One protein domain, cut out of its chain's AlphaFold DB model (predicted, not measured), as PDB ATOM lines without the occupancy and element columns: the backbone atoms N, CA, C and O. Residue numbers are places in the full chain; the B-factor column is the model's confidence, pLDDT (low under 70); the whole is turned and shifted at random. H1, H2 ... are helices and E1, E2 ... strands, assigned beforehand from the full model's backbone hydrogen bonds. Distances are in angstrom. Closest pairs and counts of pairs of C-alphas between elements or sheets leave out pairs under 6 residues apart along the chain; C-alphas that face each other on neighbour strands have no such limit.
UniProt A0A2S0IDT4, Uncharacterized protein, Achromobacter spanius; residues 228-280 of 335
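This is residues 228 to 280 of the 335 residues of an uncharacterized protein of Achromobacter spanius (UniProt A0A2S0IDT4). This model has little regular structure: a small two-stranded hairpin, E1 and E2, with one short helix, H1, near E1, and a long looping stretch, residues 242 to 271, that leads from E2 to H1. The 53 printed residues hold E1, E2 and H1 in that order, a mixed class with only 15 residues in named elements. The whole is only just compact, close to loose, with a radius of gyration of the C-alphas of 11.4 A and spans of 34 by 26 by 15 A.

Find C-alpha 228 at (-7.045, -139.099, -73.760); E1 runs from there to 231, 9.7 A. E2, residues 238 to 241, covers 10.1 A. H1, residues 272 to 278, covers 9.9 A and ends at (-16.004, -139.187, -76.264).

E1 and E2 are antiparallel at 147 degrees; look at N 229 and O 240, 2.9 A apart. The closest C-alphas of E1 and H1, Lys 229 and Glu 277, are 6.8 A apart. In H1 every O i to N i+4 pair is within hydrogen-bond range. Residues 256 to 257 pair antiparallel with 264 to 265.

The C-alphas farthest apart, Gly 244 and Ser 260, are 34.3 A apart. The printed part has no cut; the link E2 to H1 is long. Residues 234 to 235 and 244 to 246 are under 70 in pLDDT.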
ATOM      1  N   TRP A 228      -7.940-139.068 -72.618       93.19
ATOM      2  CA  TRP A 228      -7.045-139.099 -73.760       93.19
ATOM      3  C   TRP A 228      -7.367-137.982 -74.741       93.19
ATOM      4  O   TRP A 228      -8.469-137.452 -74.774       93.19
ATOM      5  N   LYS A 229      -6.383-137.623 -75.559       91.19
ATOM      6  CA  LYS A 229      -6.535-136.577 -76.563       91.19
ATOM      7  C   LYS A 229      -5.891-136.980 -77.874       91.19
ATOM      8  O   LYS A 229      -4.804-137.575 -77.898       91.19
ATOM      9  N   TRP A 230      -6.558-136.623 -78.968       90.81
ATOM     10  CA  TRP A 230      -5.996-136.729 -80.306       90.81
ATOM     11  C   TRP A 230      -4.942-135.649 -80.534       90.81
ATOM     12  O   TRP A 230      -5.188-134.460 -80.341       90.81
ATOM     13  N   TRP A 231      -3.775-136.073 -81.002       87.12
ATOM     14  CA  TRP A 231      -2.727-135.186 -81.485       87.12
ATOM     15  C   TRP A 231      -2.694-135.231 -83.008       87.12
ATOM     16  O   TRP A 231      -2.618-136.310 -83.597       87.12
ATOM     17  N   ASP A 232      -2.736-134.055 -83.622       83.00
ATOM     18  CA  ASP A 232      -2.671-133.833 -85.069       83.00
ATOM     19  C   ASP A 232      -1.378-133.122 -85.509       83.00
ATOM     20  O   ASP A 232      -1.143-132.922 -86.703       83.00
ATOM     21  N   SER A 233      -0.493-132.783 -84.566       77.62
ATOM     22  CA  SER A 233       0.791-132.162 -84.875       77.62
ATOM     23  C   SER A 233       1.733-133.133 -85.600       77.62
ATOM     24  O   SER A 233       1.868-134.305 -85.230       77.62
ATOM     25  N   CYS A 234       2.420-132.605 -86.620       65.62
ATOM     26  CA  CYS A 234       3.417-133.291 -87.455       65.62
ATOM     27  C   CYS A 234       2.870-134.350 -88.431       65.62
ATOM     28  O   CYS A 234       3.575-135.305 -88.729       65.62
ATOM     29  N   SER A 235       1.653-134.175 -88.956       68.44
ATOM     30  CA  SER A 235       1.046-135.050 -89.982       68.44
ATOM     31  C   SER A 235       0.748-136.492 -89.537       68.44
ATOM     32  O   SER A 235       0.337-137.296 -90.367       68.44
ATOM     33  N   PHE A 236       0.900-136.822 -88.249       78.19
ATOM     34  CA  PHE A 236       0.660-138.170 -87.719       78.19
ATOM     35  C   PHE A 236      -0.409-138.141 -86.631       78.19
ATOM     36  O   PHE A 236      -0.189-137.581 -85.548       78.19
ATOM     37  N   ARG A 237      -1.549-138.785 -86.896       83.12
ATOM     38  CA  ARG A 237      -2.608-138.930 -85.896       83.12
ATOM     39  C   ARG A 237      -2.183-139.940 -84.843       83.12
ATOM     40  O   ARG A 237      -1.705-141.029 -85.157       83.12
ATOM     41  N   ARG A 238      -2.379-139.583 -83.578       87.38
ATOM     42  CA  ARG A 238      -2.122-140.467 -82.436       87.38
ATOM     43  C   ARG A 238      -2.999-140.092 -81.256       87.38
ATOM     44  O   ARG A 238      -3.323-138.918 -81.081       87.38
ATOM     45  N   LEU A 239      -3.350-141.085 -80.449       90.94
ATOM     46  CA  LEU A 239      -4.116-140.893 -79.226       90.94
ATOM     47  C   LEU A 239      -3.182-141.077 -78.033       90.94
ATOM     48  O   LEU A 239      -2.522-142.113 -77.894       90.94
ATOM     49  N   THR A 240      -3.122-140.069 -77.175       89.62
ATOM     50  CA  THR A 240      -2.219-140.047 -76.022       89.62
ATOM     51  C   THR A 240      -3.034-139.758 -74.770       89.62
ATOM     52  O   THR A 240      -3.900-138.886 -74.801       89.62
ATOM     53  N   PHE A 241      -2.753-140.457 -73.670       90.62
ATOM     54  CA  PHE A 241      -3.329-140.103 -72.369       90.62
ATOM     55  C   PHE A 241      -2.871-138.698 -71.952       90.62
ATOM     56  O   PHE A 241      -1.682-138.394 -72.077       90.62
ATOM     57  N   GLU A 242      -3.783-137.846 -71.474       84.50
ATOM     58  CA  GLU A 242      -3.433-136.456 -71.130       84.50
ATOM     59  C   GLU A 242      -2.432-136.384 -69.968       84.50
ATOM     60  O   GLU A 242      -1.483-135.594 -70.027       84.50
ATOM     61  N   ASP A 243      -2.570-137.297 -68.999       79.25
ATOM     62  CA  ASP A 243      -1.829-137.296 -67.740       79.25
ATOM     63  C   ASP A 243      -0.998-138.568 -67.478       79.25
ATOM     64  O   ASP A 243      -1.346-139.701 -67.840       79.25
ATOM     65  N   GLY A 244       0.107-138.369 -66.748       69.25
ATOM     66  CA  GLY A 244       0.901-139.419 -66.111       69.25
ATOM     67  C   GLY A 244       2.359-139.527 -66.588       69.25
ATOM     68  O   GLY A 244       2.744-138.967 -67.613       69.25
ATOM     69  N   PRO A 245       3.192-140.309 -65.875       62.50
ATOM     70  CA  PRO A 245       4.610-140.512 -66.209       62.50
ATOM     71  C   PRO A 245       4.823-141.239 -67.551       62.50
ATOM     72  O   PRO A 245       5.933-141.285 -68.066       62.50
ATOM     73  N   GLN A 246       3.751-141.798 -68.123       63.78
ATOM     74  CA  GLN A 246       3.712-142.456 -69.429       63.78
ATOM     75  C   GLN A 246       3.021-141.595 -70.496       63.78
ATOM     76  O   GLN A 246       2.431-142.137 -71.435       63.78
ATOM     77  N   ARG A 247       3.087-140.262 -70.381       74.88
ATOM     78  CA  ARG A 247       2.705-139.319 -71.446       74.88
ATOM     79  C   ARG A 247       3.698-139.405 -72.612       74.88
ATOM     80  O   ARG A 247       4.417-138.467 -72.934       74.88
ATOM     81  N   ARG A 248       3.798-140.599 -73.185       78.06
ATOM     82  CA  ARG A 248       4.538-140.900 -74.395       78.06
ATOM     83  C   ARG A 248       3.570-140.759 -75.553       78.06
ATOM     84  O   ARG A 248       2.450-141.256 -75.480       78.06
ATOM     85  N   ASP A 249       4.015-140.100 -76.606       76.44
ATOM     86  CA  ASP A 249       3.267-139.959 -77.847       76.44
ATOM     87  C   ASP A 249       2.697-141.303 -78.324       76.44
ATOM     88  O   ASP A 249       3.440-142.271 -78.497       76.44
ATOM     89  N   GLY A 250       1.372-141.358 -78.511       77.12
ATOM     90  CA  GLY A 250       0.670-142.566 -78.953       77.12
ATOM     91  C   GLY A 250       0.523-143.651 -77.882       77.12
ATOM     92  O   GLY A 250       0.367-144.821 -78.223       77.12
ATOM     93  N   SER A 251       0.596-143.298 -76.594       83.44
ATOM     94  CA  SER A 251       0.482-144.258 -75.485       83.44
ATOM     95  C   SER A 251      -0.879-144.947 -75.372       83.44
ATOM     96  O   SER A 251      -0.945-146.015 -74.763       83.44
ATOM     97  N   ALA A 252      -1.946-144.368 -75.937       86.31
ATOM     98  CA  ALA A 252      -3.267-144.992 -75.984       86.31
ATOM     99  C   ALA A 252      -3.499-145.720 -77.316       86.31
ATOM    100  O   ALA A 252      -3.837-146.901 -77.321       86.31
ATOM    101  N   LEU A 253      -3.276-145.032 -78.440       89.00
ATOM    102  CA  LEU A 253      -3.278-145.613 -79.784       89.00
ATOM    103  C   LEU A 253      -2.154-144.988 -80.607       89.00
ATOM    104  O   LEU A 253      -2.041-143.762 -80.697       89.00
ATOM    105  N   HIS A 254      -1.365-145.837 -81.257       84.62
ATOM    106  CA  HIS A 254      -0.344-145.418 -82.206       84.62
ATOM    107  C   HIS A 254      -0.701-145.894 -83.616       84.62
ATOM    108  O   HIS A 254      -1.272-146.971 -83.796       84.62
ATOM    109  N   GLY A 255      -0.348-145.088 -84.618       83.62
ATOM    110  CA  GLY A 255      -0.509-145.462 -86.019       83.62
ATOM    111  C   GLY A 255       0.331-146.682 -86.388       83.62
ATOM    112  O   GLY A 255       1.383-146.944 -85.792       83.62
ATOM    113  N   THR A 256      -0.134-147.430 -87.382       83.62
ATOM    114  CA  THR A 256       0.683-148.423 -88.083       83.62
ATOM    115  C   THR A 256       1.329-147.760 -89.294       83.62
ATOM    116  O   THR A 256       0.758-146.854 -89.898       83.62
ATOM    117  N   ILE A 257       2.550-148.180 -89.629       85.88
ATOM    118  CA  ILE A 257       3.267-147.664 -90.801       85.88
ATOM    119  C   ILE A 257       2.516-148.118 -92.054       85.88
ATOM    120  O   ILE A 257       2.395-149.322 -92.300       85.88
ATOM    121  N   GLN A 258       2.016-147.170 -92.843       78.81
ATOM    122  CA  GLN A 258       1.401-147.477 -94.126       78.81
ATOM    123  C   GLN A 258       2.475-147.932 -95.124       78.81
ATOM    124  O   GLN A 258       3.549-147.343 -95.225       78.81
ATOM    125  N   GLN A 259       2.196-149.001 -95.874       83.25
ATOM    126  CA  GLN A 259       3.159-149.553 -96.837       83.25
ATOM    127  C   GLN A 259       3.394-148.639 -98.047       83.25
ATOM    128  O   GLN A 259       4.434-148.742 -98.689       83.25
ATOM    129  N   SER A 260       2.433-147.772 -98.373       84.69
ATOM    130  CA  SER A 260       2.464-146.908 -99.556       84.69
ATOM    131  C   SER A 260       3.463-145.758 -99.453       84.69
ATOM    132  O   SER A 260       4.064-145.395-100.458       84.69
ATOM    133  N   ASP A 261       3.631-145.184 -98.265       84.31
ATOM    134  CA  ASP A 261       4.417-143.964 -98.046       84.31
ATOM    135  C   ASP A 261       5.359-144.050 -96.830       84.31
ATOM    136  O   ASP A 261       6.173-143.157 -96.607       84.31
ATOM    137  N   GLY A 262       5.295-145.139 -96.057       85.19
ATOM    138  CA  GLY A 262       6.098-145.314 -94.852       85.19
ATOM    139  C   GLY A 262       5.663-144.421 -93.686       85.19
ATOM    140  O   GLY A 262       6.406-144.314 -92.706       85.19
ATOM    141  N   HIS A 263       4.488-143.787 -93.753       80.75
ATOM    142  CA  HIS A 263       4.014-142.873 -92.720       80.75
ATOM    143  C   HIS A 263       3.118-143.587 -91.688       80.75
ATOM    144  O   HIS A 263       2.222-144.347 -92.061       80.75
ATOM    145  N   PRO A 264       3.352-143.395 -90.371       80.81
ATOM    146  CA  PRO A 264       2.478-143.934 -89.337       80.81
ATOM    147  C   PRO A 264       1.188-143.117 -89.252       80.81
ATOM    148  O   PRO A 264       1.224-141.930 -88.937       80.81
ATOM    149  N   ASP A 265       0.043-143.757 -89.469       82.62
ATOM    150  CA  ASP A 265      -1.258-143.103 -89.303       82.62
ATOM    151  C   ASP A 265      -2.277-144.045 -88.660       82.62
ATOM    152  O   ASP A 265      -2.155-145.273 -88.723       82.62
ATOM    153  N   VAL A 266      -3.291-143.465 -88.024       87.56
ATOM    154  CA  VAL A 266      -4.455-144.197 -87.527       87.56
ATOM    155  C   VAL A 266      -5.588-143.986 -88.525       87.56
ATOM    156  O   VAL A 266      -6.251-142.948 -88.534       87.56
ATOM    157  N   ASN A 267      -5.811-144.990 -89.373       82.81
ATOM    158  CA  ASN A 267      -6.957-145.011 -90.275       82.81
ATOM    159  C   ASN A 267      -8.216-145.457 -89.529       82.81
ATOM    160  O   ASN A 267      -8.221-146.474 -88.839       82.81
ATOM    161  N   MET A 268      -9.297-144.704 -89.703       86.81
ATOM    162  CA  MET A 268     -10.603-144.996 -89.124       86.81
ATOM    163  C   MET A 268     -11.704-144.426 -90.019       86.81
ATOM    164  O   MET A 268     -11.466-143.489 -90.781       86.81
ATOM    165  N   ALA A 269     -12.904-145.002 -89.945       88.12
ATOM    166  CA  ALA A 269     -14.059-144.481 -90.670       88.12
ATOM    167  C   ALA A 269     -14.491-143.101 -90.117       88.12
ATOM    168  O   ALA A 269     -14.211-142.803 -88.950       88.12
ATOM    169  N   PRO A 270     -15.187-142.263 -90.914       86.12
ATOM    170  CA  PRO A 270     -15.771-141.013 -90.421       86.12
ATOM    171  C   PRO A 270     -16.646-141.248 -89.177       86.12
ATOM    172  O   PRO A 270     -17.380-142.234 -89.129       86.12
ATOM    173  N   GLY A 271     -16.561-140.375 -88.169       87.69
ATOM    174  CA  GLY A 271     -17.320-140.490 -86.914       87.69
ATOM    175  C   GLY A 271     -16.672-141.376 -85.839       87.69
ATOM    176  O   GLY A 271     -16.988-141.255 -84.656       87.69
ATOM    177  N   VAL A 272     -15.747-142.272 -86.212       91.38
ATOM    178  CA  VAL A 272     -15.071-143.158 -85.243       91.38
ATOM    179  C   VAL A 272     -14.112-142.374 -84.349       91.38
ATOM    180  O   VAL A 272     -13.929-142.729 -83.185       91.38
ATOM    181  N   ARG A 273     -13.515-141.295 -84.863       89.62
ATOM    182  CA  ARG A 273     -12.584-140.451 -84.107       89.62
ATOM    183  C   ARG A 273     -13.283-139.802 -82.920       89.62
ATOM    184  O   ARG A 273     -12.793-139.897 -81.797       89.62
ATOM    185  N   GLU A 274     -14.408-139.167 -83.213       90.75
ATOM    186  CA  GLU A 274     -15.257-138.442 -82.281       90.75
ATOM    187  C   GLU A 274     -15.822-139.406 -81.237       90.75
ATOM    188  O   GLU A 274     -15.773-139.128 -80.042       90.75
ATOM    189  N   PHE A 275     -16.255-140.596 -81.672       92.38
ATOM    190  CA  PHE A 275     -16.693-141.652 -80.763       92.38
ATOM    191  C   PHE A 275     -15.584-142.096 -79.801       92.38
ATOM    192  O   PHE A 275     -15.821-142.192 -78.601       92.38
ATOM    193  N   ILE A 276     -14.371-142.367 -80.302       92.50
ATOM    194  CA  ILE A 276     -13.240-142.770 -79.452       92.50
ATOM    195  C   ILE A 276     -12.892-141.652 -78.467       92.50
ATOM    196  O   ILE A 276     -12.657-141.932 -77.296       92.50
ATOM    197  N   GLU A 277     -12.875-140.399 -78.919       89.69
ATOM    198  CA  GLU A 277     -12.601-139.240 -78.066       89.69
ATOM    199  C   GLU A 277     -13.630-139.124 -76.933       89.69
ATOM    200  O   GLU A 277     -13.239-139.079 -75.769       89.69
ATOM    201  N   ALA A 278     -14.925-139.213 -77.251       89.56
ATOM    202  CA  ALA A 278     -16.004-139.187 -76.264       89.56
ATOM    203  C   ALA A 278     -16.008-140.409 -75.323       89.56
ATOM    204  O   ALA A 278     -16.432-140.311 -74.172       89.56
ATOM    205  N   ALA A 279     -15.528-141.565 -75.783       94.19
ATOM    206  CA  ALA A 279     -15.503-142.815 -75.024       94.19
ATOM    207  C   ALA A 279     -14.201-143.019 -74.228       94.19
ATOM    208  O   ALA A 279     -13.719-144.151 -74.104       94.19
ATOM    209  N   SER A 280     -13.612-141.946 -73.689       92.75
ATOM    210  CA  SER A 280     -12.377-142.065 -72.914       92.75
ATOM    211  C   SER A 280     -12.560-142.928 -71.658       92.75
ATOM    212  O   SER A 280     -13.662-143.008 -71.100       92.75
TER     213      SER A 280